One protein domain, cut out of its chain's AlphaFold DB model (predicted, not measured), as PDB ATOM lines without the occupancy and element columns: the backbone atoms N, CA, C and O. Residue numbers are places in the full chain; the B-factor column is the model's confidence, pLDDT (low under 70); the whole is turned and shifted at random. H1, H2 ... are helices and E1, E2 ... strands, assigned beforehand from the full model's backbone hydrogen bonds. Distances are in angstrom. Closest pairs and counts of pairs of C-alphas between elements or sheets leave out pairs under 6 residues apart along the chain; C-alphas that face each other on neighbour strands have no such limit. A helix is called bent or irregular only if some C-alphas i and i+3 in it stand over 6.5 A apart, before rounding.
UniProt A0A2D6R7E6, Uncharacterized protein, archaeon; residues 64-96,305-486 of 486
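This is residues 64 to 96 and 305 to 486 of the 486 residues of an uncharacterized protein of archaeon (UniProt A0A2D6R7E6). One strongly twisted sheet of eight strands curls like part of a barrel round a single long helix, H4, while the smaller helices H1, H2, H3 and H5 only graze the sheet. Two long stretches, residues 313 to 337 and 450 to 481, have no named element; the second is tied to E4 by a short pairing. The printed part has 215 residues, with named elements in the order H1 H2 E1 E2 H3 E3 E4 E5 H4 E6 H5 E7 E8, five helices and eight strands, class mixed. The sheet's order is E1 E2 E3 E4 E5 E6 E8 E7, mixed in direction. The whole is compact, with a radius of gyration of the C-alphas of 16.5 A and spans of 48 by 42 by 32 A.

The strands are E1, residues 91 to 94; E2, 305 to 312, 23.5 A; E3, 352 to 360, 25.8 A; E4, 367 to 378, 32.9 A; E5, 384 to 393, 26.2 A; E6, 427 to 431; E7, 447 to 449; and E8, 482 to 485. H4 holds residues 402 to 423, 31.1 A, from C-alpha 402 at (86.183, 114.951, 156.409) to C-alpha 423 at (110.356, 113.649, 136.837). H1 is residues 64 to 74, beginning at (122.448, 100.994, 144.742); H2 is 79 to 83, H3 338 to 348, and H5 437 to 441. H3 is irregular, with C-alphas 341 and 344 7.3 A apart.

E3, E4 and E5 form a meander, each strand the antiparallel neighbour of the one before; N 355 and O 372 are 2.9 A apart, N 387 and O 375 2.9 A. E4 bends by 55 degrees at residue 370. E5 and E6 are parallel, with N 388 and O 429 at 2.8 A; E5, H4 and E6 make a strand-helix-strand unit, two parallel neighbour strands joined through a helix, with a right-handed crossover. H4, on one face, makes two layers with the sheet; its closest C-alphas to E6 are Gly 417 and Ile 428, 6.2 A. H4 touches H2 with residues 419 to 423 alone, closest C-alphas Lys 81 and Ala 423, 5.0 A. Every O i to N i+4 pair is within hydrogen-bond range in H1, H2, H4 and H5; H3 has 3 of 7, and 5 of 8 O i to N i+3 pairs.

The farthest C-alphas, Glu 96 and Asp 463, are 50.5 A apart. Residues 97 to 304 are not printed; C-alphas 96 and 305 are 8.5 A apart across the cut. The links E2 to H3 and E7 to E8 are long. Mean pLDDT of the printed part is 83.1; 35 residues are under 70, among them 321 to 329 and 442 to 453.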
ATOM      1  N   GLU A  64     123.885 100.909 144.989       91.06
ATOM      2  CA  GLU A  64     122.448 100.994 144.742       91.06
ATOM      3  C   GLU A  64     122.072 102.370 144.172       91.06
ATOM      4  O   GLU A  64     121.291 102.476 143.236       91.06
ATOM      5  N   ASN A  65     122.693 103.451 144.646       93.81
ATOM      6  CA  ASN A  65     122.436 104.802 144.130       93.81
ATOM      7  C   ASN A  65     123.151 105.095 142.805       93.81
ATOM      8  O   ASN A  65     122.786 106.036 142.093       93.81
ATOM      9  N   VAL A  66     124.198 104.340 142.474       95.25
ATOM     10  CA  VAL A  66     124.807 104.359 141.140       95.25
ATOM     11  C   VAL A  66     123.897 103.616 140.163       95.25
ATOM     12  O   VAL A  66     123.570 104.176 139.118       95.25
ATOM     13  N   GLN A  67     123.431 102.423 140.539       94.81
ATOM     14  CA  GLN A  67     122.495 101.613 139.760       94.81
ATOM     15  C   GLN A  67     121.172 102.349 139.534       94.81
ATOM     16  O   GLN A  67     120.773 102.535 138.389       94.81
ATOM     17  N   PHE A  68     120.570 102.898 140.593       95.38
ATOM     18  CA  PHE A  68     119.351 103.705 140.521       95.38
ATOM     19  C   PHE A  68     119.461 104.808 139.477       95.38
ATOM     20  O   PHE A  68     118.543 105.028 138.700       95.38
ATOM     21  N   ARG A  69     120.589 105.523 139.442       96.31
ATOM     22  CA  ARG A  69     120.770 106.620 138.490       96.31
ATOM     23  C   ARG A  69     120.941 106.151 137.063       96.31
ATOM     24  O   ARG A  69     120.523 106.867 136.158       96.31
ATOM     25  N   GLN A  70     121.569 104.999 136.864       96.56
ATOM     26  CA  GLN A  70     121.666 104.393 135.549       96.56
ATOM     27  C   GLN A  70     120.274 103.973 135.058       96.56
ATOM     28  O   GLN A  70     119.854 104.429 133.999       96.56
ATOM     29  N   GLU A  71     119.541 103.201 135.854       96.06
ATOM     30  CA  GLU A  71     118.198 102.718 135.517       96.06
ATOM     31  C   GLU A  71     117.210 103.875 135.344       96.06
ATOM     32  O   GLU A  71     116.494 103.942 134.352       96.06
ATOM     33  N   ALA A  72     117.232 104.869 136.236       96.06
ATOM     34  CA  ALA A  72     116.419 106.074 136.103       96.06
ATOM     35  C   ALA A  72     116.641 106.762 134.745       96.06
ATOM     36  O   ALA A  72     115.680 107.162 134.096       96.06
ATOM     37  N   LEU A  73     117.890 106.871 134.277       95.94
ATOM     38  CA  LEU A  73     118.178 107.429 132.954       95.94
ATOM     39  C   LEU A  73     117.663 106.534 131.818       95.94
ATOM     40  O   LEU A  73     117.165 107.064 130.824       95.94
ATOM     41  N   GLU A  74     117.774 105.212 131.956       96.94
ATOM     42  CA  GLU A  74     117.280 104.229 130.980       96.94
ATOM     43  C   GLU A  74     115.752 104.306 130.824       96.94
ATOM     44  O   GLU A  74     115.257 104.350 129.697       96.94
ATOM     45  N   TYR A  75     115.021 104.466 131.931       96.38
ATOM     46  CA  TYR A  75     113.562 104.631 131.961       96.38
ATOM     47  C   TYR A  75     113.084 106.072 131.700       96.38
ATOM     48  O   TYR A  75     111.890 106.368 131.753       96.38
ATOM     49  N   GLY A  76     113.994 107.003 131.392       96.38
ATOM     50  CA  GLY A  76     113.647 108.386 131.043       96.38
ATOM     51  C   GLY A  76     113.243 109.273 132.228       96.38
ATOM     52  O   GLY A  76     112.579 110.294 132.034       96.38
ATOM     53  N   ILE A  77     113.655 108.912 133.442       96.94
ATOM     54  CA  ILE A  77     113.443 109.681 134.666       96.94
ATOM     55  C   ILE A  77     114.493 110.802 134.776       96.94
ATOM     56  O   ILE A  77     115.705 110.570 134.785       96.94
ATOM     57  N   ASP A  78     114.044 112.050 134.912       96.00
ATOM     58  CA  ASP A  78     114.915 113.211 135.116       96.00
ATOM     59  C   ASP A  78     115.293 113.358 136.600       96.00
ATOM     60  O   ASP A  78     114.584 113.965 137.410       96.00
ATOM     61  N   LEU A  79     116.475 112.849 136.948       92.38
ATOM     62  CA  LEU A  79     117.059 112.935 138.290       92.38
ATOM     63  C   LEU A  79     117.197 114.377 138.809       92.38
ATOM     64  O   LEU A  79     117.096 114.611 140.015       92.38
ATOM     65  N   ASN A  80     117.398 115.366 137.930       92.25
ATOM     66  CA  ASN A  80     117.461 116.762 138.366       92.25
ATOM     67  C   ASN A  80     116.087 117.255 138.809       92.25
ATOM     68  O   ASN A  80     115.998 118.097 139.699       92.25
ATOM     69  N   LYS A  81     115.017 116.755 138.185       92.06
ATOM     70  CA  LYS A  81     113.637 117.081 138.556       92.06
ATOM     71  C   LYS A  81     113.224 116.367 139.831       92.06
ATOM     72  O   LYS A  81     112.581 117.008 140.656       92.06
ATOM     73  N   LEU A  82     113.673 115.127 140.032       87.00
ATOM     74  CA  LEU A  82     113.511 114.424 141.307       87.00
ATOM     75  C   LEU A  82     114.205 115.148 142.464       87.00
ATOM     76  O   LEU A  82     113.631 115.261 143.538       87.00
ATOM     77  N   ALA A  83     115.404 115.693 142.248       84.19
ATOM     78  CA  ALA A  83     116.142 116.421 143.284       84.19
ATOM     79  C   ALA A  83     115.655 117.871 143.502       84.19
ATOM     80  O   ALA A  83     116.016 118.511 144.494       84.19
ATOM     81  N   GLN A  84     114.870 118.433 142.577       82.94
ATOM     82  CA  GLN A  84     114.400 119.816 142.652       82.94
ATOM     83  C   GLN A  84     113.178 119.932 143.563       82.94
ATOM     84  O   GLN A  84     112.048 119.666 143.153       82.94
ATOM     85  N   ASN A  85     113.392 120.447 144.776       74.62
ATOM     86  CA  ASN A  85     112.287 120.876 145.622       74.62
ATOM     87  C   ASN A  85     111.626 122.107 144.980       74.62
ATOM     88  O   ASN A  85     112.222 123.186 144.908       74.62
ATOM     89  N   ARG A  86     110.415 121.938 144.444       80.81
ATOM     90  CA  ARG A  86     109.610 123.062 143.966       80.81
ATOM     91  C   ARG A  86     108.815 123.599 145.140       80.81
ATOM     92  O   ARG A  86     108.272 122.837 145.926       80.81
ATOM     93  N   GLU A  87     108.715 124.915 145.203       84.81
ATOM     94  CA  GLU A  87     107.840 125.572 146.161       84.81
ATOM     95  C   GLU A  87     106.384 125.157 145.890       84.81
ATOM     96  O   GLU A  87     105.830 125.457 144.825       84.81
ATOM     97  N   ASP A  88     105.785 124.422 146.828       94.00
ATOM     98  CA  ASP A  88     104.348 124.191 146.844       94.00
ATOM     99  C   ASP A  88     103.653 125.503 147.243       94.00
ATOM    100  O   ASP A  88     103.900 126.003 148.348       94.00
ATOM    101  N   PRO A  89     102.782 126.084 146.391       92.06
ATOM    102  CA  PRO A  89     102.013 127.276 146.762       92.06
ATOM    103  C   PRO A  89     101.162 127.060 148.027       92.06
ATOM    104  O   PRO A  89     100.801 128.023 148.721       92.06
ATOM    105  N   GLY A  90     100.858 125.798 148.324       95.75
ATOM    106  CA  GLY A  90     100.079 125.353 149.454       95.75
ATOM    107  C   GLY A  90      98.590 125.620 149.298       95.75
ATOM    108  O   GLY A  90      98.151 126.500 148.554       95.75
ATOM    109  N   ILE A  91      97.802 124.887 150.072       96.38
ATOM    110  CA  ILE A  91      96.355 125.045 150.158       96.38
ATOM    111  C   ILE A  91      95.984 125.744 151.462       96.38
ATOM    112  O   ILE A  91      96.450 125.375 152.539       96.38
ATOM    113  N   LEU A  92      95.144 126.777 151.376       95.69
ATOM    114  CA  LEU A  92      94.535 127.388 152.554       95.69
ATOM    115  C   LEU A  92      93.234 126.652 152.876       95.69
ATOM    116  O   LEU A  92      92.315 126.601 152.054       95.69
ATOM    117  N   ILE A  93      93.164 126.101 154.082       93.00
ATOM    118  CA  ILE A  93      92.002 125.377 154.582       93.00
ATOM    119  C   ILE A  93      91.426 126.163 155.756       93.00
ATOM    120  O   ILE A  93      92.117 126.452 156.737       93.00
ATOM    121  N   THR A  94      90.154 126.536 155.632       89.88
ATOM    122  CA  THR A  94      89.376 127.093 156.738       89.88
ATOM    123  C   THR A  94      89.032 125.952 157.679       89.88
ATOM    124  O   THR A  94      88.503 124.938 157.248       89.88
ATOM    125  N   ILE A  95      89.365 126.112 158.953       84.12
ATOM    126  CA  ILE A  95      89.058 125.131 159.984       84.12
ATOM    127  C   ILE A  95      87.704 125.526 160.550       84.12
ATOM    128  O   ILE A  95      87.602 126.525 161.275       84.12
ATOM    129  N   GLU A  96      86.666 124.769 160.204       71.88
ATOM    130  CA  GLU A  96      85.356 124.984 160.797       71.88
ATOM    131  C   GLU A  96      85.447 124.796 162.316       71.88
ATOM    132  O   GLU A  96      85.877 123.768 162.854       71.88
ATOM    133  N   GLU A 305      92.105 129.130 160.337       91.06
ATOM    134  CA  GLU A 305      92.692 128.819 159.045       91.06
ATOM    135  C   GLU A 305      94.100 128.262 159.234       91.06
ATOM    136  O   GLU A 305      94.846 128.689 160.122       91.06
ATOM    137  N   ALA A 306      94.459 127.311 158.384       92.12
ATOM    138  CA  ALA A 306      95.811 126.801 158.277       92.12
ATOM    139  C   ALA A 306      96.167 126.658 156.799       92.12
ATOM    140  O   ALA A 306      95.355 126.205 155.989       92.12
ATOM    141  N   ARG A 307      97.386 127.064 156.442       95.38
ATOM    142  CA  ARG A 307      97.951 126.764 155.127       95.38
ATOM    143  C   ARG A 307      98.745 125.473 155.224       95.38
ATOM    144  O   ARG A 307      99.539 125.319 156.146       95.38
ATOM    145  N   TYR A 308      98.555 124.589 154.262       95.00
ATOM    146  CA  TYR A 308      99.275 123.331 154.157       95.00
ATOM    147  C   TYR A 308     100.179 123.353 152.937       95.00
ATOM    148  O   TYR A 308      99.742 123.795 151.881       95.00
ATOM    149  N   THR A 309     101.419 122.899 153.086       96.44
ATOM    150  CA  THR A 309     102.374 122.754 151.981       96.44
ATOM    151  C   THR A 309     102.994 121.365 151.999       96.44
ATOM    152  O   THR A 309     103.267 120.830 153.071       96.44
ATOM    153  N   VAL A 310     103.293 120.820 150.833       95.56
ATOM    154  CA  VAL A 310     104.028 119.577 150.620       95.56
ATOM    155  C   VAL A 310     105.436 119.927 150.152       95.56
ATOM    156  O   VAL A 310     105.618 120.813 149.322       95.56
ATOM    157  N   GLN A 311     106.447 119.254 150.684       93.38
ATOM    158  CA  GLN A 311     107.830 119.430 150.241       93.38
ATOM    159  C   GLN A 311     108.550 118.090 150.183       93.38
ATOM    160  O   GLN A 311     108.284 117.216 151.005       93.38
ATOM    161  N   LEU A 312     109.473 117.935 149.234       93.19
ATOM    162  CA  LEU A 312     110.374 116.786 149.228       93.19
ATOM    163  C   LEU A 312     111.415 116.963 150.341       93.19
ATOM    164  O   LEU A 312     112.096 117.993 150.402       93.19
ATOM    165  N   GLU A 313     111.544 115.966 151.209       90.19
ATOM    166  CA  GLU A 313     112.529 115.978 152.283       90.19
ATOM    167  C   GLU A 313     113.933 115.692 151.751       90.19
ATOM    168  O   GLU A 313     114.148 114.841 150.892       90.19
ATOM    169  N   GLN A 314     114.927 116.383 152.310       84.94
ATOM    170  CA  GLN A 314     116.336 116.163 151.958       84.94
ATOM    171  C   GLN A 314     116.929 114.908 152.608       84.94
ATOM    172  O   GLN A 314     118.045 114.516 152.265       84.94
ATOM    173  N   LEU A 315     116.198 114.291 153.546       80.50
ATOM    174  CA  LEU A 315     116.575 113.045 154.216       80.50
ATOM    175  C   LEU A 315     117.973 113.093 154.838       80.50
ATOM    176  O   LEU A 315     118.797 112.187 154.713       80.50
ATOM    177  N   LEU A 316     118.241 114.201 155.524       79.62
ATOM    178  CA  LEU A 316     119.483 114.403 156.254       79.62
ATOM    179  C   LEU A 316     119.598 113.382 157.404       79.62
ATOM    180  O   LEU A 316     118.572 112.999 157.970       79.62
ATOM    181  N   PRO A 317     120.824 112.986 157.814       68.38
ATOM    182  CA  PRO A 317     121.038 111.994 158.880       68.38
ATOM    183  C   PRO A 317     120.466 112.433 160.229       68.38
ATOM    184  O   PRO A 317     120.391 111.680 161.192       68.38
ATOM    185  N   ASP A 318     120.134 113.706 160.353       72.50
ATOM    186  CA  ASP A 318     119.602 114.269 161.566       72.50
ATOM    187  C   ASP A 318     118.065 114.309 161.543       72.50
ATOM    188  O   ASP A 318     117.451 114.507 162.589       72.50
ATOM    189  N   ASP A 319     117.411 114.027 160.418       75.00
ATOM    190  CA  ASP A 319     115.960 113.852 160.353       75.00
ATOM    191  C   ASP A 319     115.522 112.437 160.772       75.00
ATOM    192  O   ASP A 319     114.645 111.832 160.181       75.00
ATOM    193  N   VAL A 320     116.080 111.892 161.856       71.69
ATOM    194  CA  VAL A 320     115.654 110.599 162.444       71.69
ATOM    195  C   VAL A 320     114.272 110.660 163.120       71.69
ATOM    196  O   VAL A 320     113.925 109.824 163.955       71.69
ATOM    197  N   ILE A 321     113.498 111.713 162.851       65.38
ATOM    198  CA  ILE A 321     112.204 111.979 163.478       65.38
ATOM    199  C   ILE A 321     111.054 112.047 162.474       65.38
ATOM    200  O   ILE A 321     109.937 112.285 162.921       65.38
ATOM    201  N   PHE A 322     111.274 111.802 161.175       65.31
ATOM    202  CA  PHE A 322     110.211 111.955 160.174       65.31
ATOM    203  C   PHE A 322     108.979 111.083 160.371       65.31
ATOM    204  O   PHE A 322     107.911 111.497 159.936       65.31
ATOM    205  N   GLY A 323     109.066 109.978 161.118       58.06
ATOM    206  CA  GLY A 323     107.871 109.243 161.542       58.06
ATOM    207  C   GLY A 323     107.452 109.424 163.010       58.06
ATOM    208  O   GLY A 323     106.474 108.833 163.448       58.06
ATOM    209  N   ASN A 324     108.123 110.291 163.779       59.88
ATOM    210  CA  ASN A 324     107.708 110.673 165.138       59.88
ATOM    211  C   ASN A 324     106.799 111.922 165.167       59.88
ATOM    212  O   ASN A 324     106.373 112.340 166.245       59.88
ATOM    213  N   ASP A 325     106.533 112.555 164.021       57.44
ATOM    214  CA  ASP A 325     105.821 113.841 163.954       57.44
ATOM    215  C   ASP A 325     104.284 113.726 163.998       57.44
ATOM    216  O   ASP A 325     103.589 114.745 164.031       57.44
ATOM    217  N   GLY A 326     103.770 112.502 164.138       51.06
ATOM    218  CA  GLY A 326     102.366 112.194 164.396       51.06
ATOM    219  C   GLY A 326     101.721 111.459 163.227       51.06
ATOM    220  O   GLY A 326     101.673 111.977 162.119       51.06
ATOM    221  N   GLY A 327     101.190 110.267 163.500       52.06
ATOM    222  CA  GLY A 327     100.414 109.477 162.538       52.06
ATOM    223  C   GLY A 327     101.226 108.529 161.659       52.06
ATOM    224  O   GLY A 327     100.618 107.773 160.910       52.06
ATOM    225  N   CYS A 328     102.559 108.535 161.768       62.03
ATOM    226  CA  CYS A 328     103.393 107.715 160.905       62.03
ATOM    227  C   CYS A 328     103.872 106.426 161.569       62.03
ATOM    228  O   CYS A 328     104.247 106.429 162.743       62.03
ATOM    229  N   CYS A 329     103.945 105.334 160.809       65.19
ATOM    230  CA  CYS A 329     104.330 104.021 161.341       65.19
ATOM    231  C   CYS A 329     105.832 103.897 161.661       65.19
ATOM    232  O   CYS A 329     106.241 102.865 162.182       65.19
ATOM    233  N   ILE A 330     106.659 104.919 161.394       70.88
ATOM    234  CA  ILE A 330     108.129 104.888 161.535       70.88
ATOM    235  C   ILE A 330     108.576 105.635 162.807       70.88
ATOM    236  O   ILE A 330     108.984 106.795 162.776       70.88
ATOM    237  N   ALA A 331     108.533 104.972 163.960       70.00
ATOM    238  CA  ALA A 331     108.918 105.583 165.233       70.00
ATOM    239  C   ALA A 331     110.349 105.213 165.648       70.00
ATOM    240  O   ALA A 331     110.676 104.040 165.746       70.00
ATOM    241  N   VAL A 332     111.183 106.210 165.967       66.94
ATOM    242  CA  VAL A 332     112.498 106.010 166.617       66.94
ATOM    243  C   VAL A 332     112.418 106.490 168.065       66.94
ATOM    244  O   VAL A 332     112.367 107.704 168.333       66.94
ATOM    245  N   GLY A 333     112.387 105.537 168.995       66.38
ATOM    246  CA  GLY A 333     112.488 105.763 170.431       66.38
ATOM    247  C   GLY A 333     113.936 105.988 170.879       66.38
ATOM    248  O   GLY A 333     114.876 105.876 170.102       66.38
ATOM    249  N   GLN A 334     114.139 106.338 172.152       72.12
ATOM    250  CA  GLN A 334     115.499 106.477 172.705       72.12
ATOM    251  C   GLN A 334     116.177 105.125 172.964       72.12
ATOM    252  O   GLN A 334     117.398 105.047 172.947       72.12
ATOM    253  N   ASN A 335     115.391 104.080 173.225       74.50
ATOM    254  CA  ASN A 335     115.884 102.748 173.589       74.50
ATOM    255  C   ASN A 335     115.185 101.634 172.790       74.50
ATOM    256  O   ASN A 335     115.256 100.470 173.167       74.50
ATOM    257  N   ASP A 336     114.443 102.007 171.751       75.75
ATOM    258  CA  ASP A 336     113.684 101.098 170.903       75.75
ATOM    259  C   ASP A 336     113.647 101.690 169.498       75.75
ATOM    260  O   ASP A 336     113.451 102.901 169.341       75.75
ATOM    261  N   LEU A 337     113.867 100.842 168.500       73.75
ATOM    262  CA  LEU A 337     113.771 101.238 167.108       73.75
ATOM    263  C   LEU A 337     112.384 101.039 166.529       73.75
ATOM    264  O   LEU A 337     112.137 101.692 165.531       73.75
ATOM    265  N   GLY A 338     111.490 100.217 167.094       73.94
ATOM    266  CA  GLY A 338     110.215  99.895 166.439       73.94
ATOM    267  C   GLY A 338     110.398  99.619 164.934       73.94
ATOM    268  O   GLY A 338     111.329  98.924 164.537       73.94
ATOM    269  N   ASN A 339     109.585 100.257 164.085       70.25
ATOM    270  CA  ASN A 339     109.756 100.238 162.617       70.25
ATOM    271  C   ASN A 339     110.802 101.250 162.094       70.25
ATOM    272  O   ASN A 339     111.041 101.370 160.894       70.25
ATOM    273  N   GLY A 340     111.425 102.013 162.987       76.75
ATOM    274  CA  GLY A 340     112.540 102.914 162.715       76.75
ATOM    275  C   GLY A 340     113.838 102.211 162.306       76.75
ATOM    276  O   GLY A 340     114.795 102.887 161.935       76.75
ATOM    277  N   GLU A 341     113.887 100.874 162.317       82.56
ATOM    278  CA  GLU A 341     115.024 100.103 161.800       82.56
ATOM    279  C   GLU A 341     115.336 100.417 160.329       82.56
ATOM    280  O   GLU A 341     116.513 100.487 159.969       82.56
ATOM    281  N   ALA A 342     114.305 100.693 159.522       82.19
ATOM    282  CA  ALA A 342     114.423 101.023 158.102       82.19
ATOM    283  C   ALA A 342     114.761 102.505 157.827       82.19
ATOM    284  O   ALA A 342     114.954 102.888 156.675       82.19
ATOM    285  N   VAL A 343     114.876 103.358 158.856       86.31
ATOM    286  CA  VAL A 343     115.194 104.792 158.681       86.31
ATOM    287  C   VAL A 343     116.479 105.022 157.878       86.31
ATOM    288  O   VAL A 343     116.430 105.831 156.948       86.31
ATOM    289  N   PRO A 344     117.601 104.322 158.147       87.62
ATOM    290  CA  PRO A 344     118.799 104.470 157.329       87.62
ATOM    291  C   PRO A 344     118.573 104.102 155.866       87.62
ATOM    292  O   PRO A 344     119.098 104.792 154.998       87.62
ATOM    293  N   PHE A 345     117.785 103.059 155.590       87.88
ATOM    294  CA  PHE A 345     117.448 102.679 154.222       87.88
ATOM    295  C   PHE A 345     116.741 103.838 153.519       87.88
ATOM    296  O   PHE A 345     117.239 104.319 152.506       87.88
ATOM    297  N   TYR A 346     115.668 104.377 154.109       88.19
ATOM    298  CA  TYR A 346     114.940 105.503 153.514       88.19
ATOM    299  C   TYR A 346     115.825 106.732 153.306       88.19
ATOM    300  O   TYR A 346     115.682 107.427 152.308       88.19
ATOM    301  N   GLN A 347     116.752 107.011 154.229       88.12
ATOM    302  CA  GLN A 347     117.627 108.180 154.126       88.12
ATOM    303  C   GLN A 347     118.730 108.036 153.080       88.12
ATOM    304  O   GLN A 347     119.167 109.035 152.502       88.12
ATOM    305  N   LEU A 348     119.217 106.816 152.864       89.81
ATOM    306  CA  LEU A 348     120.351 106.550 151.990       89.81
ATOM    307  C   LEU A 348     119.909 106.191 150.573       89.81
ATOM    308  O   LEU A 348     120.559 106.632 149.628       89.81
ATOM    309  N   ASP A 349     118.798 105.484 150.405       91.44
ATOM    310  CA  ASP A 349     118.260 105.085 149.105       91.44
ATOM    311  C   ASP A 349     117.743 106.302 148.314       91.44
ATOM    312  O   ASP A 349     116.973 107.114 148.824       91.44
ATOM    313  N   GLN A 350     118.205 106.493 147.076       92.62
ATOM    314  CA  GLN A 350     117.752 107.587 146.200       92.62
ATOM    315  C   GLN A 350     116.443 107.267 145.469       92.62
ATOM    316  O   GLN A 350     115.776 108.194 145.011       92.62
ATOM    317  N   GLY A 351     116.064 105.986 145.398       92.81
ATOM    318  CA  GLY A 351     114.769 105.546 144.876       92.81
ATOM    319  C   GLY A 351     113.609 105.730 145.858       92.81
ATOM    320  O   GLY A 351     112.452 105.658 145.449       92.81
ATOM    321  N   THR A 352     113.895 106.004 147.132       92.88
ATOM    322  CA  THR A 352     112.901 106.307 148.164       92.88
ATOM    323  C   THR A 352     112.771 107.813 148.346       92.88
ATOM    324  O   THR A 352     113.746 108.529 148.582       92.88
ATOM    325  N   LEU A 353     111.537 108.300 148.271       93.19
ATOM    326  CA  LEU A 353     111.182 109.703 148.410       93.19
ATOM    327  C   LEU A 353     110.243 109.870 149.598       93.19
ATOM    328  O   LEU A 353     109.260 109.146 149.742       93.19
ATOM    329  N   ILE A 354     110.525 110.860 150.438       91.56
ATOM    330  CA  ILE A 354     109.640 111.240 151.535       91.56
ATOM    331  C   ILE A 354     109.190 112.668 151.299       91.56
ATOM    332  O   ILE A 354     110.016 113.571 151.164       91.56
ATOM    333  N   PHE A 355     107.880 112.878 151.296       92.94
ATOM    334  CA  PHE A 355     107.303 114.208 151.241       92.94
ATOM    335  C   PHE A 355     106.754 114.584 152.608       92.94
ATOM    336  O   PHE A 355     105.874 113.906 153.135       92.94
ATOM    337  N   GLY A 356     107.258 115.662 153.195       92.06
ATOM    338  CA  GLY A 356     106.713 116.201 154.430       92.06
ATOM    339  C   GLY A 356     105.519 117.104 154.149       92.06
ATOM    340  O   GLY A 356     105.541 117.928 153.232       92.06
ATOM    341  N   ILE A 357     104.477 116.974 154.968       92.56
ATOM    342  CA  ILE A 357     103.268 117.796 154.895       92.56
ATOM    343  C   ILE A 357     103.322 118.790 156.048       92.56
ATOM    344  O   ILE A 357     103.275 118.409 157.217       92.56
ATOM    345  N   TYR A 358     103.447 120.072 155.726       92.44
ATOM    346  CA  TYR A 358     103.670 121.141 156.690       92.44
ATOM    347  C   TYR A 358     102.441 122.006 156.862       92.44
ATOM    348  O   TYR A 358     101.888 122.526 155.900       92.44
ATOM    349  N   GLN A 359     102.077 122.229 158.116       92.12
ATOM    350  CA  GLN A 359     101.049 123.161 158.523       92.12
ATOM    351  C   GLN A 359     101.672 124.501 158.923       92.12
ATOM    352  O   GLN A 359     102.609 124.573 159.727       92.12
ATOM    353  N   HIS A 360     101.096 125.575 158.396       93.50
ATOM    354  CA  HIS A 360     101.453 126.964 158.646       93.50
ATOM    355  C   HIS A 360     100.256 127.668 159.283       93.50
ATOM    356  O   HIS A 360      99.197 127.811 158.667       93.50
ATOM    357  N   VAL A 361     100.425 128.110 160.529       89.88
ATOM    358  CA  VAL A 361      99.365 128.743 161.324       89.88
ATOM    359  C   VAL A 361      99.820 130.125 161.776       89.88
ATOM    360  O   VAL A 361     100.660 130.249 162.674       89.88
ATOM    361  N   GLY A 362      99.239 131.169 161.184       88.19
ATOM    362  CA  GLY A 362      99.590 132.558 161.478       88.19
ATOM    363  C   GLY A 362     101.093 132.808 161.324       88.19
ATOM    364  O   GLY A 362     101.669 132.544 160.276       88.19
ATOM    365  N   THR A 363     101.741 133.293 162.384       86.12
ATOM    366  CA  THR A 363     103.188 133.584 162.410       86.12
ATOM    367  C   THR A 363     104.024 132.478 163.063       86.12
ATOM    368  O   THR A 363     105.182 132.703 163.418       86.12
ATOM    369  N   ARG A 364     103.438 131.303 163.325       87.12
ATOM    370  CA  ARG A 364     104.144 130.193 163.979       87.12
ATOM    371  C   ARG A 364     105.120 129.541 163.002       87.12
ATOM    372  O   ARG A 364     104.910 129.569 161.793       87.12
ATOM    373  N   LYS A 365     106.172 128.915 163.540       87.44
ATOM    374  CA  LYS A 365     107.083 128.101 162.729       87.44
ATOM    375  C   LYS A 365     106.280 126.980 162.044       87.44
ATOM    376  O   LYS A 365     105.484 126.344 162.742       87.44
ATOM    377  N   PRO A 366     106.509 126.721 160.743       90.38
ATOM    378  CA  PRO A 366     105.888 125.599 160.054       90.38
ATOM    379  C   PRO A 366     106.174 124.295 160.785       90.38
ATOM    380  O   PRO A 366     107.278 124.092 161.309       90.38
ATOM    381  N   ARG A 367     105.181 123.413 160.823       86.19
ATOM    382  CA  ARG A 367     105.285 122.125 161.501       86.19
ATOM    383  C   ARG A 367     104.903 121.005 160.554       86.19
ATOM    384  O   ARG A 367     103.851 121.095 159.938       86.19
ATOM    385  N   ARG A 368     105.715 119.949 160.498       87.12
ATOM    386  CA  ARG A 368     105.346 118.702 159.827       87.12
ATOM    387  C   ARG A 368     104.207 118.043 160.609       87.12
ATOM    388  O   ARG A 368     104.331 117.843 161.815       87.12
ATOM    389  N   VAL A 369     103.085 117.817 159.940       86.50
ATOM    390  CA  VAL A 369     101.846 117.225 160.484       86.50
ATOM    391  C   VAL A 369     101.421 115.984 159.703       86.50
ATOM    392  O   VAL A 369     100.308 115.494 159.868       86.50
ATOM    393  N   GLY A 370     102.287 115.512 158.818       88.06
ATOM    394  CA  GLY A 370     102.117 114.276 158.089       88.06
ATOM    395  C   GLY A 370     103.283 114.036 157.147       88.06
ATOM    396  O   GLY A 370     104.157 114.899 156.981       88.06
ATOM    397  N   MET A 371     103.278 112.868 156.526       90.31
ATOM    398  CA  MET A 371     104.249 112.490 155.516       90.31
ATOM    399  C   MET A 371     103.614 111.641 154.422       90.31
ATOM    400  O   MET A 371     102.555 111.038 154.600       90.31
ATOM    401  N   VAL A 372     104.315 111.572 153.301       91.81
ATOM    402  CA  VAL A 372     104.078 110.602 152.244       91.81
ATOM    403  C   VAL A 372     105.370 109.839 152.015       91.81
ATOM    404  O   VAL A 372     106.400 110.461 151.754       91.81
ATOM    405  N   LEU A 373     105.312 108.514 152.118       91.81
ATOM    406  CA  LEU A 373     106.398 107.627 151.714       91.81
ATOM    407  C   LEU A 373     106.128 107.137 150.292       91.81
ATOM    408  O   LEU A 373     105.094 106.518 150.042       91.81
ATOM    409  N   SER A 374     107.054 107.396 149.376       94.19
ATOM    410  CA  SER A 374     106.956 106.976 147.982       94.19
ATOM    411  C   SER A 374     108.245 106.316 147.501       94.19
ATOM    412  O   SER A 374     109.334 106.578 148.007       94.19
ATOM    413  N   PHE A 375     108.113 105.490 146.474       94.75
ATOM    414  CA  PHE A 375     109.179 104.760 145.816       94.75
ATOM    415  C   PHE A 375     109.114 105.038 144.317       94.75
ATOM    416  O   PHE A 375     108.031 105.120 143.734       94.75
ATOM    417  N   ILE A 376     110.274 105.175 143.688       96.19
ATOM    418  CA  ILE A 376     110.385 105.114 142.237       96.19
ATOM    419  C   ILE A 376     110.344 103.644 141.835       96.19
ATOM    420  O   ILE A 376     111.167 102.852 142.292       96.19
ATOM    421  N   THR A 377     109.374 103.292 141.001       95.38
ATOM    422  CA  THR A 377     109.177 101.938 140.486       95.38
ATOM    423  C   THR A 377     109.043 101.965 138.965       95.38
ATOM    424  O   THR A 377     108.866 103.028 138.373       95.38
ATOM    425  N   VAL A 378     109.073 100.801 138.336       94.44
ATOM    426  CA  VAL A 378     108.683 100.581 136.936       94.44
ATOM    427  C   VAL A 378     107.609  99.516 136.880       94.44
ATOM    428  O   VAL A 378     107.588  98.657 137.761       94.44
ATOM    429  N   ASP A 379     106.702  99.610 135.913       91.94
ATOM    430  CA  ASP A 379     105.746  98.539 135.642       91.94
ATOM    431  C   ASP A 379     106.302  97.477 134.667       91.94
ATOM    432  O   ASP A 379     107.476  97.507 134.294       91.94
ATOM    433  N   ASP A 380     105.471  96.517 134.258       89.56
ATOM    434  CA  ASP A 380     105.833  95.453 133.317       89.56
ATOM    435  C   ASP A 380     105.987  95.932 131.861       89.56
ATOM    436  O   ASP A 380     106.524  95.199 131.024       89.56
ATOM    437  N   GLU A 381     105.555  97.161 131.563       91.38
ATOM    438  CA  GLU A 381     105.772  97.855 130.293       91.38
ATOM    439  C   GLU A 381     107.015  98.764 130.328       91.38
ATOM    440  O   GLU A 381     107.226  99.545 129.396       91.38
ATOM    441  N   ASP A 382     107.852  98.646 131.370       92.62
ATOM    442  CA  ASP A 382     109.015  99.504 131.631       92.62
ATOM    443  C   ASP A 382     108.636 100.989 131.838       92.62
ATOM    444  O   ASP A 382     109.477 101.890 131.720       92.62
ATOM    445  N   ASP A 383     107.370 101.278 132.158       94.06
ATOM    446  CA  ASP A 383     106.903 102.639 132.377       94.06
ATOM    447  C   ASP A 383     107.213 103.076 133.828       94.06
ATOM    448  O   ASP A 383     106.839 102.404 134.792       94.06
ATOM    449  N   PRO A 384     107.889 104.225 134.040       95.56
ATOM    450  CA  PRO A 384     108.256 104.686 135.377       95.56
ATOM    451  C   PRO A 384     107.047 105.199 136.163       95.56
ATOM    452  O   PRO A 384     106.323 106.098 135.720       95.56
ATOM    453  N   ILE A 385     106.863 104.688 137.376       94.62
ATOM    454  CA  ILE A 385     105.734 104.974 138.262       94.62
ATOM    455  C   ILE A 385     106.237 105.539 139.593       94.62
ATOM    456  O   ILE A 385     107.229 105.075 140.153       94.62
ATOM    457  N   LEU A 386     105.537 106.543 140.127       95.56
ATOM    458  CA  LEU A 386     105.718 106.953 141.520       95.56
ATOM    459  C   LEU A 386     104.744 106.158 142.397       95.56
ATOM    460  O   LEU A 386     103.573 106.527 142.526       95.56
ATOM    461  N   LEU A 387     105.229 105.076 143.000       94.06
ATOM    462  CA  LEU A 387     104.450 104.269 143.930       94.06
ATOM    463  C   LEU A 387     104.437 104.917 145.302       94.06
ATOM    464  O   LEU A 387     105.463 105.047 145.956       94.06
ATOM    465  N   THR A 388     103.263 105.292 145.776       93.31
ATOM    466  CA  THR A 388     103.088 105.865 147.103       93.31
ATOM    467  C   THR A 388     102.586 104.809 148.068       93.31
ATOM    468  O   THR A 388     101.497 104.275 147.880       93.31
ATOM    469  N   ASN A 389     103.352 104.536 149.122       90.31
ATOM    470  CA  ASN A 389     102.946 103.626 150.185       90.31
ATOM    471  C   ASN A 389     101.665 104.142 150.846       90.31
ATOM    472  O   ASN A 389     100.611 103.525 150.741       90.31
ATOM    473  N   SER A 390     101.745 105.315 151.467       87.50
ATOM    474  CA  SER A 390     100.702 105.833 152.345       87.50
ATOM    475  C   SER A 390     100.754 107.354 152.434       87.50
ATOM    476  O   SER A 390     101.823 107.964 152.344       87.50
ATOM    477  N   TYR A 391      99.590 107.975 152.629       89.62
ATOM    478  CA  TYR A 391      99.487 109.324 153.176       89.62
ATOM    479  C   TYR A 391      99.223 109.170 154.670       89.62
ATOM    480  O   TYR A 391      98.156 108.706 155.085       89.62
ATOM    481  N   GLU A 392     100.198 109.560 155.480       86.25
ATOM    482  CA  GLU A 392     100.143 109.448 156.934       86.25
ATOM    483  C   GLU A 392      99.973 110.858 157.500       86.25
ATOM    484  O   GLU A 392     100.930 111.626 157.596       86.25
ATOM    485  N   LEU A 393      98.726 111.240 157.793       82.31
ATOM    486  CA  LEU A 393      98.386 112.534 158.381       82.31
ATOM    487  C   LEU A 393      98.162 112.388 159.887       82.31
ATOM    488  O   LEU A 393      97.439 111.512 160.349       82.31
ATOM    489  N   SER A 394      98.731 113.299 160.670       73.62
ATOM    490  CA  SER A 394      98.512 113.336 162.111       73.62
ATOM    491  C   SER A 394      97.108 113.838 162.440       73.62
ATOM    492  O   SER A 394      96.820 115.023 162.266       73.62
ATOM    493  N   GLU A 395      96.243 112.985 162.983       65.50
ATOM    494  CA  GLU A 395      94.899 113.405 163.400       65.50
ATOM    495  C   GLU A 395      94.928 114.442 164.537       65.50
ATOM    496  O   GLU A 395      94.184 115.422 164.506       65.50
ATOM    497  N   SER A 396      95.843 114.310 165.506       62.09
ATOM    498  CA  SER A 396      95.935 115.228 166.657       62.09
ATOM    499  C   SER A 396      96.391 116.647 166.290       62.09
ATOM    500  O   SER A 396      96.096 117.614 167.007       62.09
ATOM    501  N   TRP A 397      97.076 116.796 165.151       65.12
ATOM    502  CA  TRP A 397      97.564 118.080 164.635       65.12
ATOM    503  C   TRP A 397      96.725 118.640 163.480       65.12
ATOM    504  O   TRP A 397      96.934 119.787 163.068       65.12
ATOM    505  N   ASN A 398      95.727 117.886 163.014       68.81
ATOM    506  CA  ASN A 398      94.810 118.284 161.956       68.81
ATOM    507  C   ASN A 398      93.376 118.357 162.498       68.81
ATOM    508  O   ASN A 398      92.661 117.361 162.477       68.81
ATOM    509  N   PRO A 399      92.902 119.539 162.942       70.19
ATOM    510  CA  PRO A 399      91.518 119.730 163.384       70.19
ATOM    511  C   PRO A 399      90.537 119.803 162.196       70.19
ATOM    512  O   PRO A 399      89.578 120.575 162.240       70.19
ATOM    513  N   LEU A 400      90.849 119.096 161.112       79.06
ATOM    514  CA  LEU A 400      90.110 119.089 159.859       79.06
ATOM    515  C   LEU A 400      88.914 118.137 159.992       79.06
ATOM    516  O   LEU A 400      89.025 117.107 160.660       79.06
ATOM    517  N   GLN A 401      87.779 118.485 159.391       80.12
ATOM    518  CA  GLN A 401      86.687 117.536 159.182       80.12
ATOM    519  C   GLN A 401      86.908 116.804 157.858       80.12
ATOM    520  O   GLN A 401      87.848 117.096 157.113       80.12
ATOM    521  N   ASP A 402      86.042 115.841 157.561       81.50
ATOM    522  CA  ASP A 402      86.183 114.951 156.409       81.50
ATOM    523  C   ASP A 402      86.300 115.716 155.080       81.50
ATOM    524  O   ASP A 402      87.118 115.358 154.230       81.50
ATOM    525  N   GLU A 403      85.544 116.805 154.900       83.94
ATOM    526  CA  GLU A 403      85.606 117.620 153.680       83.94
ATOM    527  C   GLU A 403      86.929 118.393 153.569       83.94
ATOM    528  O   GLU A 403      87.534 118.446 152.494       83.94
ATOM    529  N   GLU A 404      87.446 118.945 154.670       87.44
ATOM    530  CA  GLU A 404      88.763 119.582 154.658       87.44
ATOM    531  C   GLU A 404      89.905 118.581 154.476       87.44
ATOM    532  O   GLU A 404      90.864 118.882 153.761       87.44
ATOM    533  N   PHE A 405      89.809 117.396 155.086       85.75
ATOM    534  CA  PHE A 405      90.762 116.312 154.861       85.75
ATOM    535  C   PHE A 405      90.759 115.879 153.398       85.75
ATOM    536  O   PHE A 405      91.831 115.762 152.809       85.75
ATOM    537  N   SER A 406      89.581 115.735 152.786       86.94
ATOM    538  CA  SER A 406      89.446 115.404 151.362       86.94
ATOM    539  C   SER A 406      90.169 116.433 150.488       86.94
ATOM    540  O   SER A 406      90.970 116.071 149.631       86.94
ATOM    541  N   ARG A 407      89.982 117.731 150.764       90.06
ATOM    542  CA  ARG A 407      90.670 118.816 150.042       90.06
ATOM    543  C   ARG A 407      92.187 118.799 150.239       90.06
ATOM    544  O   ARG A 407      92.927 119.109 149.308       90.06
ATOM    545  N   LEU A 408      92.659 118.478 151.447       91.62
ATOM    546  CA  LEU A 408      94.089 118.336 151.719       91.62
ATOM    547  C   LEU A 408      94.679 117.148 150.952       91.62
ATOM    548  O   LEU A 408      95.727 117.290 150.327       91.62
ATOM    549  N   VAL A 409      93.996 116.004 150.969       91.06
ATOM    550  CA  VAL A 409      94.391 114.801 150.227       91.06
ATOM    551  C   VAL A 409      94.428 115.079 148.724       91.06
ATOM    552  O   VAL A 409      95.450 114.804 148.104       91.06
ATOM    553  N   GLU A 410      93.402 115.715 148.152       91.00
ATOM    554  CA  GLU A 410      93.380 116.127 146.738       91.00
ATOM    555  C   GLU A 410      94.574 117.035 146.383       91.00
ATOM    556  O   GLU A 410      95.218 116.841 145.349       91.00
ATOM    557  N   HIS A 411      94.916 117.996 147.250       93.81
ATOM    558  CA  HIS A 411      96.088 118.862 147.065       93.81
ATOM    559  C   HIS A 411      97.401 118.069 147.072       93.81
ATOM    560  O   HIS A 411      98.244 118.274 146.200       93.81
ATOM    561  N   ILE A 412      97.566 117.140 148.021       94.19
ATOM    562  CA  ILE A 412      98.750 116.271 148.108       94.19
ATOM    563  C   ILE A 412      98.865 115.408 146.849       94.19
ATOM    564  O   ILE A 412      99.921 115.388 146.219       94.19
ATOM    565  N   THR A 413      97.781 114.748 146.440       92.75
ATOM    566  CA  THR A 413      97.740 113.914 145.234       92.75
ATOM    567  C   THR A 413      98.081 114.719 143.982       92.75
ATOM    568  O   THR A 413      98.920 114.287 143.194       92.75
ATOM    569  N   SER A 414      97.508 115.917 143.820       92.69
ATOM    570  CA  SER A 414      97.820 116.798 142.690       92.69
ATOM    571  C   SER A 414      99.289 117.221 142.684       92.69
ATOM    572  O   SER A 414      99.919 117.205 141.627       92.69
ATOM    573  N   TYR A 415      99.852 117.573 143.843       95.00
ATOM    574  CA  TYR A 415     101.266 117.923 143.960       95.00
ATOM    575  C   TYR A 415     102.176 116.749 143.566       95.00
ATOM    576  O   TYR A 415     103.136 116.937 142.815       95.00
ATOM    577  N   LEU A 416     101.870 115.537 144.044       94.81
ATOM    578  CA  LEU A 416     102.633 114.326 143.734       94.81
ATOM    579  C   LEU A 416     102.522 113.941 142.255       94.81
ATOM    580  O   LEU A 416     103.535 113.593 141.656       94.81
ATOM    581  N   GLY A 417     101.339 114.067 141.648       93.62
ATOM    582  CA  GLY A 417     101.141 113.856 140.212       93.62
ATOM    583  C   GLY A 417     101.982 114.815 139.366       93.62
ATOM    584  O   GLY A 417     102.730 114.385 138.487       93.62
ATOM    585  N   ASP A 418     101.954 116.109 139.696       94.19
ATOM    586  CA  ASP A 418     102.787 117.129 139.051       94.19
ATOM    587  C   ASP A 418     104.288 116.884 139.262       94.19
ATOM    588  O   ASP A 418     105.114 117.198 138.395       94.19
ATOM    589  N   PHE A 419     104.683 116.399 140.440       95.19
ATOM    590  CA  PHE A 419     106.060 116.018 140.737       95.19
ATOM    591  C   PHE A 419     106.499 114.828 139.873       95.19
ATOM    592  O   PHE A 419     107.489 114.948 139.151       95.19
ATOM    593  N   ALA A 420     105.725 113.742 139.882       94.75
ATOM    594  CA  ALA A 420     105.984 112.518 139.133       94.75
ATOM    595  C   ALA A 420     106.085 112.794 137.626       94.75
ATOM    596  O   ALA A 420     107.089 112.458 136.999       94.75
ATOM    597  N   HIS A 421     105.111 113.511 137.058       95.12
ATOM    598  CA  HIS A 421     105.089 113.837 135.631       95.12
ATOM    599  C   HIS A 421     106.334 114.616 135.185       95.12
ATOM    600  O   HIS A 421     106.936 114.323 134.153       95.12
ATOM    601  N   ARG A 422     106.768 115.603 135.980       94.75
ATOM    602  CA  ARG A 422     107.977 116.387 135.673       94.75
ATOM    603  C   ARG A 422     109.257 115.577 135.807       94.75
ATOM    604  O   ARG A 422     110.227 115.900 135.129       94.75
ATOM    605  N   ALA A 423     109.263 114.590 136.693       95.25
ATOM    606  CA  ALA A 423     110.356 113.649 136.837       95.25
ATOM    607  C   ALA A 423     110.394 112.603 135.718       95.25
ATOM    608  O   ALA A 423     111.362 111.864 135.658       95.25
ATOM    609  N   GLY A 424     109.403 112.550 134.824       96.12
ATOM    610  CA  GLY A 424     109.335 111.569 133.738       96.12
ATOM    611  C   GLY A 424     108.483 110.342 134.063       96.12
ATOM    612  O   GLY A 424     108.263 109.522 133.174       96.12
ATOM    613  N   CYS A 425     107.942 110.237 135.282       95.50
ATOM    614  CA  CYS A 425     106.994 109.184 135.633       95.50
ATOM    615  C   CYS A 425     105.679 109.355 134.857       95.50
ATOM    616  O   CYS A 425     105.192 110.471 134.649       95.50
ATOM    617  N   LYS A 426     105.072 108.239 134.452       93.38
ATOM    618  CA  LYS A 426     103.829 108.213 133.670       93.38
ATOM    619  C   LYS A 426     102.591 108.424 134.521       93.38
ATOM    620  O   LYS A 426     101.635 109.046 134.066       93.38
ATOM    621  N   ARG A 427     102.617 107.899 135.745       90.31
ATOM    622  CA  ARG A 427     101.490 107.890 136.681       90.31
ATOM    623  C   ARG A 427     101.973 107.769 138.122       90.31
ATOM    624  O   ARG A 427     103.156 107.532 138.383       90.31
ATOM    625  N   ILE A 428     101.032 107.950 139.042       91.81
ATOM    626  CA  ILE A 428     101.217 107.682 140.464       91.81
ATOM    627  C   ILE A 428     100.297 106.534 140.877       91.81
ATOM    628  O   ILE A 428      99.162 106.425 140.406       91.81
ATOM    629  N   THR A 429     100.788 105.681 141.762       90.19
ATOM    630  CA  THR A 429     100.006 104.613 142.391       90.19
ATOM    631  C   THR A 429     100.007 104.805 143.898       90.19
ATOM    632  O   THR A 429     100.838 105.531 144.447       90.19
ATOM    633  N   LEU A 430      99.035 104.206 144.572       89.56
ATOM    634  CA  LEU A 430      98.773 104.417 145.988       89.56
ATOM    635  C   LEU A 430      98.473 103.087 146.681       89.56
ATOM    636  O   LEU A 430      97.728 102.264 146.150       89.56
ATOM    637  N   GLY A 431      99.004 102.903 147.888       87.44
ATOM    638  CA  GLY A 431      98.673 101.763 148.731       87.44
ATOM    639  C   GLY A 431      97.214 101.745 149.176       87.44
ATOM    640  O   GLY A 431      96.643 102.780 149.509       87.44
ATOM    641  N   THR A 432      96.598 100.568 149.228       84.19
ATOM    642  CA  THR A 432      95.165 100.415 149.538       84.19
ATOM    643  C   THR A 432      94.880  99.967 150.973       84.19
ATOM    644  O   THR A 432      93.786  99.478 151.251       84.19
ATOM    645  N   HIS A 433      95.850 100.058 151.881       80.88
ATOM    646  CA  HIS A 433      95.675  99.659 153.280       80.88
ATOM    647  C   HIS A 433      94.860 100.687 154.082       80.88
ATOM    648  O   HIS A 433      94.850 101.881 153.785       80.88
ATOM    649  N   ASN A 434      94.189 100.213 155.135       74.12
ATOM    650  CA  ASN A 434      93.132 100.954 155.839       74.12
ATOM    651  C   ASN A 434      93.592 102.243 156.536       74.12
ATOM    652  O   ASN A 434      92.793 103.159 156.720       74.12
ATOM    653  N   TYR A 435      94.858 102.321 156.947       74.75
ATOM    654  CA  TYR A 435      95.388 103.509 157.619       74.75
ATOM    655  C   TYR A 435      95.894 104.572 156.630       74.75
ATOM    656  O   TYR A 435      96.239 105.679 157.042       74.75
ATOM    657  N   ASN A 436      95.933 104.271 155.325       81.38
ATOM    658  CA  ASN A 436      96.280 105.264 154.324       81.38
ATOM    659  C   ASN A 436      95.171 106.316 154.260       81.38
ATOM    660  O   ASN A 436      94.071 106.054 153.769       81.38
ATOM    661  N   THR A 437      95.480 107.530 154.711       79.19
ATOM    662  CA  THR A 437      94.506 108.624 154.802       79.19
ATOM    663  C   THR A 437      93.886 108.933 153.439       79.19
ATOM    664  O   THR A 437      92.713 109.290 153.347       79.19
ATOM    665  N   ALA A 438      94.635 108.727 152.355       79.12
ATOM    666  CA  ALA A 438      94.096 108.875 151.016       79.12
ATOM    667  C   ALA A 438      92.910 107.938 150.756       79.12
ATOM    668  O   ALA A 438      91.915 108.376 150.206       79.12
ATOM    669  N   ILE A 439      92.941 106.682 151.197       77.75
ATOM    670  CA  ILE A 439      91.845 105.733 150.939       77.75
ATOM    671  C   ILE A 439      90.544 106.170 151.623       77.75
ATOM    672  O   ILE A 439      89.465 106.021 151.054       77.75
ATOM    673  N   ASN A 440      90.652 106.770 152.808       75.06
ATOM    674  CA  ASN A 440      89.492 107.158 153.609       75.06
ATOM    675  C   ASN A 440      88.857 108.479 153.149       75.06
ATOM    676  O   ASN A 440      87.643 108.640 153.252       75.06
ATOM    677  N   TYR A 441      89.654 109.414 152.618       74.69
ATOM    678  CA  TYR A 441      89.186 110.769 152.290       74.69
ATOM    679  C   TYR A 441      89.285 111.124 150.806       74.69
ATOM    680  O   TYR A 441      88.725 112.124 150.365       74.69
ATOM    681  N   ALA A 442      89.922 110.298 149.982       64.94
ATOM    682  CA  ALA A 442      89.947 110.496 148.540       64.94
ATOM    683  C   ALA A 442      88.675 109.966 147.868       64.94
ATOM    684  O   ALA A 442      88.769 109.413 146.779       64.94
ATOM    685  N   GLY A 443      87.480 110.154 148.452       49.19
ATOM    686  CA  GLY A 443      86.178 109.678 147.940       49.19
ATOM    687  C   GLY A 443      85.787 110.148 146.520       49.19
ATOM    688  O   GLY A 443      84.633 110.015 146.113       49.19
ATOM    689  N   ARG A 444      86.734 110.723 145.772       49.88
ATOM    690  CA  ARG A 444      86.667 111.190 144.384       49.88
ATOM    691  C   ARG A 444      87.905 110.862 143.538       49.88
ATOM    692  O   ARG A 444      87.834 111.057 142.328       49.88
ATOM    693  N   VAL A 445      88.999 110.363 144.115       51.97
ATOM    694  CA  VAL A 445      90.101 109.784 143.336       51.97
ATOM    695  C   VAL A 445      89.612 108.419 142.881       51.97
ATOM    696  O   VAL A 445      89.448 107.507 143.693       51.97
ATOM    697  N   GLN A 446      89.291 108.294 141.594       54.00
ATOM    698  CA  GLN A 446      88.949 106.990 141.043       54.00
ATOM    699  C   GLN A 446      90.187 106.114 141.176       54.00
ATOM    700  O   GLN A 446      91.232 106.408 140.603       54.00
ATOM    701  N   THR A 447      90.070 105.082 142.003       56.53
ATOM    702  CA  THR A 447      91.104 104.074 142.153       56.53
ATOM    703  C   THR A 447      90.724 102.863 141.323       56.53
ATOM    704  O   THR A 447      89.763 102.157 141.627       56.53
ATOM    705  N   GLU A 448      91.459 102.627 140.240       61.22
ATOM    706  CA  GLU A 448      91.411 101.337 139.555       61.22
ATOM    707  C   GLU A 448      92.411 100.412 140.249       61.22
ATOM    708  O   GLU A 448      93.559 100.792 140.488       61.22
ATOM    709  N   LYS A 449      91.974  99.211 140.647       57.78
ATOM    710  CA  LYS A 449      92.888  98.232 141.251       57.78
ATOM    711  C   LYS A 449      93.969  97.885 140.231       57.78
ATOM    712  O   LYS A 449      93.630  97.456 139.132       57.78
ATOM    713  N   ALA A 450      95.231  98.054 140.614       55.47
ATOM    714  CA  ALA A 450      96.345  97.575 139.812       55.47
ATOM    715  C   ALA A 450      96.410  96.047 139.900       55.47
ATOM    716  O   ALA A 450      96.099  95.477 140.957       55.47
ATOM    717  N   GLU A 451      96.774  95.366 138.808       57.09
ATOM    718  CA  GLU A 451      97.041  93.938 138.919       57.09
ATOM    719  C   GLU A 451      98.331  93.710 139.730       57.09
ATOM    720  O   GLU A 451      99.283  94.486 139.652       57.09
ATOM    721  N   PRO A 452      98.385  92.669 140.577       52.91
ATOM    722  CA  PRO A 452      99.235  92.690 141.766       52.91
ATOM    723  C   PRO A 452     100.733  92.449 141.575       52.91
ATOM    724  O   PRO A 452     101.430  92.183 142.551       52.91
ATOM    725  N   LYS A 453     101.225  92.430 140.337       57.09
ATOM    726  CA  LYS A 453     102.593  92.002 140.009       57.09
ATOM    727  C   LYS A 453     103.338  92.953 139.083       57.09
ATOM    728  O   LYS A 453     104.407  92.591 138.610       57.09
ATOM    729  N   GLU A 454     102.776  94.120 138.810       75.12
ATOM    730  CA  GLU A 454     103.313  94.967 137.751       75.12
ATOM    731  C   GLU A 454     104.491  95.812 138.231       75.12
ATOM    732  O   GLU A 454     105.379  96.039 137.432       75.12
ATOM    733  N   LEU A 455     104.588  96.221 139.509       89.19
ATOM    734  CA  LEU A 455     105.601  97.210 139.903       89.19
ATOM    735  C   LEU A 455     106.863  96.603 140.529       89.19
ATOM    736  O   LEU A 455     106.774  95.806 141.463       89.19
ATOM    737  N   MET A 456     108.029  97.077 140.097       91.62
ATOM    738  CA  MET A 456     109.347  96.793 140.674       91.62
ATOM    739  C   MET A 456     110.019  98.097 141.113       91.62
ATOM    740  O   MET A 456     110.066  99.055 140.344       91.62
ATOM    741  N   LYS A 457     110.540  98.167 142.341       93.06
ATOM    742  CA  LYS A 457     111.305  99.323 142.836       93.06
ATOM    743  C   LYS A 457     112.630  99.481 142.089       93.06
ATOM    744  O   LYS A 457     113.282  98.497 141.776       93.06
ATOM    745  N   LEU A 458     113.037 100.734 141.866       92.38
ATOM    746  CA  LEU A 458     114.375 101.086 141.397       92.38
ATOM    747  C   LEU A 458     115.286 101.523 142.576       92.38
ATOM    748  O   LEU A 458     114.838 102.284 143.450       92.38
ATOM    749  N   PRO A 459     116.560 101.095 142.625       88.88
ATOM    750  CA  PRO A 459     117.087 100.007 141.810       88.88
ATOM    751  C   PRO A 459     116.454  98.674 142.227       88.88
ATOM    752  O   PRO A 459     115.906  98.593 143.333       88.88
ATOM    753  N   ASP A 460     116.561  97.655 141.370       83.75
ATOM    754  CA  ASP A 460     116.236  96.284 141.775       83.75
ATOM    755  C   ASP A 460     117.046  95.929 143.033       83.75
ATOM    756  O   ASP A 460     118.253  96.175 143.124       83.75
ATOM    757  N   LEU A 461     116.341  95.417 144.036       76.00
ATOM    758  CA  LEU A 461     116.855  95.188 145.375       76.00
ATOM    759  C   LEU A 461     117.344  93.754 145.580       76.00
ATOM    760  O   LEU A 461     117.495  93.357 146.731       76.00
ATOM    761  N   GLU A 462     117.633  92.990 144.522       70.44
ATOM    762  CA  GLU A 462     118.198  91.638 144.631       70.44
ATOM    763  C   GLU A 462     119.369  91.612 145.655       70.44
ATOM    764  O   GLU A 462     120.371  92.326 145.534       70.44
ATOM    765  N   ASP A 463     119.198  90.842 146.738       66.88
ATOM    766  CA  ASP A 463     120.097  90.736 147.905       66.88
ATOM    767  C   ASP A 463     120.206  91.964 148.847       66.88
ATOM    768  O   ASP A 463     121.120  92.037 149.679       66.88
ATOM    769  N   THR A 464     119.291  92.930 148.761       60.69
ATOM    770  CA  THR A 464     119.233  94.118 149.632       60.69
ATOM    771  C   THR A 464     118.227  93.886 150.774       60.69
ATOM    772  O   THR A 464     117.201  93.247 150.564       60.69
ATOM    773  N   PRO A 465     118.495  94.323 152.019       62.47
ATOM    774  CA  PRO A 465     117.709  93.901 153.179       62.47
ATOM    775  C   PRO A 465     116.306  94.511 153.236       62.47
ATOM    776  O   PRO A 465     116.058  95.585 152.692       62.47
ATOM    777  N   VAL A 466     115.458  93.851 154.032       61.69
ATOM    778  CA  VAL A 466     114.104  94.232 154.465       61.69
ATOM    779  C   VAL A 466     113.986  95.740 154.731       61.69
ATOM    780  O   VAL A 466     114.427  96.247 155.764       61.69
ATOM    781  N   PHE A 467     113.359  96.464 153.805       73.25
ATOM    782  CA  PHE A 467     112.789  97.781 154.075       73.25
ATOM    783  C   PHE A 467     111.302  97.602 154.388       73.25
ATOM    784  O   PHE A 467     110.663  96.668 153.906       73.25
ATOM    785  N   TYR A 468     110.744  98.467 155.232       77.44
ATOM    786  CA  TYR A 468     109.327  98.371 155.561       77.44
ATOM    787  C   TYR A 468     108.486  99.028 154.458       77.44
ATOM    788  O   TYR A 468     108.689 100.179 154.071       77.44
ATOM    789  N   SER A 469     107.533  98.277 153.926       84.19
ATOM    790  CA  SER A 469     106.553  98.767 152.967       84.19
ATOM    791  C   SER A 469     105.304  97.911 153.080       84.19
ATOM    792  O   SER A 469     105.391  96.690 153.161       84.19
ATOM    793  N   GLU A 470     104.134  98.544 153.077       84.50
ATOM    794  CA  GLU A 470     102.865  97.817 152.977       84.50
ATOM    795  C   GLU A 470     102.506  97.517 151.524       84.50
ATOM    796  O   GLU A 470     101.589  96.743 151.268       84.50
ATOM    797  N   VAL A 471     103.192  98.142 150.562       86.56
ATOM    798  CA  VAL A 471     102.891  98.018 149.128       86.56
ATOM    799  C   VAL A 471     103.953  97.261 148.349       86.56
ATOM    800  O   VAL A 471     103.650  96.788 147.260       86.56
ATOM    801  N   LEU A 472     105.168  97.126 148.889       87.38
ATOM    802  CA  LEU A 472     106.271  96.374 148.290       87.38
ATOM    803  C   LEU A 472     106.643  95.174 149.170       87.38
ATOM    804  O   LEU A 472     106.588  95.256 150.395       87.38
ATOM    805  N   THR A 473     107.022  94.063 148.546       85.06
ATOM    806  CA  THR A 473     107.660  92.922 149.203       85.06
ATOM    807  C   THR A 473     109.113  93.246 149.559       85.06
ATOM    808  O   THR A 473     109.660  94.259 149.121       85.06
ATOM    809  N   GLU A 474     109.758  92.363 150.324       77.69
ATOM    810  CA  GLU A 474     111.187  92.480 150.659       77.69
ATOM    811  C   GLU A 474     112.075  92.520 149.406       77.69
ATOM    812  O   GLU A 474     113.047  93.266 149.372       77.69
ATOM    813  N   ASP A 475     111.674  91.806 148.351       79.88
ATOM    814  CA  ASP A 475     112.350  91.789 147.049       79.88
ATOM    815  C   ASP A 475     112.053  93.044 146.196       79.88
ATOM    816  O   ASP A 475     112.473  93.130 145.049       79.88
ATOM    817  N   GLY A 476     111.289  94.015 146.710       82.25
ATOM    818  CA  GLY A 476     111.013  95.273 146.013       82.25
ATOM    819  C   GLY A 476     109.892  95.224 144.969       82.25
ATOM    820  O   GLY A 476     109.752  96.183 144.211       82.25
ATOM    821  N   PHE A 477     109.068  94.172 144.941       86.38
ATOM    822  CA  PHE A 477     107.923  94.055 144.024       86.38
ATOM    823  C   PHE A 477     106.613  94.480 144.680       86.38
ATOM    824  O   PHE A 477     106.421  94.252 145.872       86.38
ATOM    825  N   SER A 478     105.668  95.039 143.921       83.56
ATOM    826  CA  SER A 478     104.340  95.339 144.461       83.56
ATOM    827  C   SER A 478     103.637  94.089 144.974       83.56
ATOM    828  O   SER A 478     103.721  93.020 144.371       83.56
ATOM    829  N   ASN A 479     102.885  94.245 146.057       80.81
ATOM    830  CA  ASN A 479     101.935  93.242 146.517       80.81
ATOM    831  C   ASN A 479     100.495  93.594 146.071       80.81
ATOM    832  O   ASN A 479     100.255  94.567 145.358       80.81
ATOM    833  N   ASN A 480      99.501  92.816 146.513       72.44
ATOM    834  CA  ASN A 480      98.088  92.999 146.141       72.44
ATOM    835  C   ASN A 480      97.397  94.240 146.750       72.44
ATOM    836  O   ASN A 480      96.166  94.303 146.732       72.44
ATOM    837  N   GLN A 481      98.141  95.194 147.311       77.06
ATOM    838  CA  GLN A 481      97.597  96.368 147.991       77.06
ATOM    839  C   GLN A 481      97.909  97.681 147.264       77.06
ATOM    840  O   GLN A 481      98.251  98.667 147.910       77.06
ATOM    841  N   VAL A 482      97.796  97.720 145.933       72.81
ATOM    842  CA  VAL A 482      98.080  98.924 145.134       72.81
ATOM    843  C   VAL A 482      96.894  99.291 144.239       72.81
ATOM    844  O   VAL A 482      96.240  98.429 143.646       72.81
ATOM    845  N   ALA A 483      96.617 100.588 144.130       72.75
ATOM    846  CA  ALA A 483      95.653 101.146 143.196       72.75
ATOM    847  C   ALA A 483      96.245 102.301 142.380       72.75
ATOM    848  O   ALA A 483      97.074 103.073 142.866       72.75
ATOM    849  N   TYR A 484      95.781 102.434 141.141       69.94
ATOM    850  CA  TYR A 484      96.066 103.579 140.286       69.94
ATOM    851  C   TYR A 484      95.295 104.801 140.769       69.94
ATOM    852  O   TYR A 484      94.121 104.693 141.105       69.94
ATOM    853  N   VAL A 485      95.941 105.964 140.786       69.81
ATOM    854  CA  VAL A 485      95.252 107.248 140.958       69.81
ATOM    855  C   VAL A 485      94.938 107.766 139.558       69.81
ATOM    856  O   VAL A 485      95.865 108.050 138.798       69.81
ATOM    857  N   VAL A 486      93.650 107.839 139.211       58.81
ATOM    858  CA  VAL A 486      93.174 108.354 137.912       58.81
ATOM    859  C   VAL A 486      93.131 109.876 137.886       58.81
ATOM    860  O   VAL A 486      92.637 110.470 138.875       58.81
TER     861      VAL A 486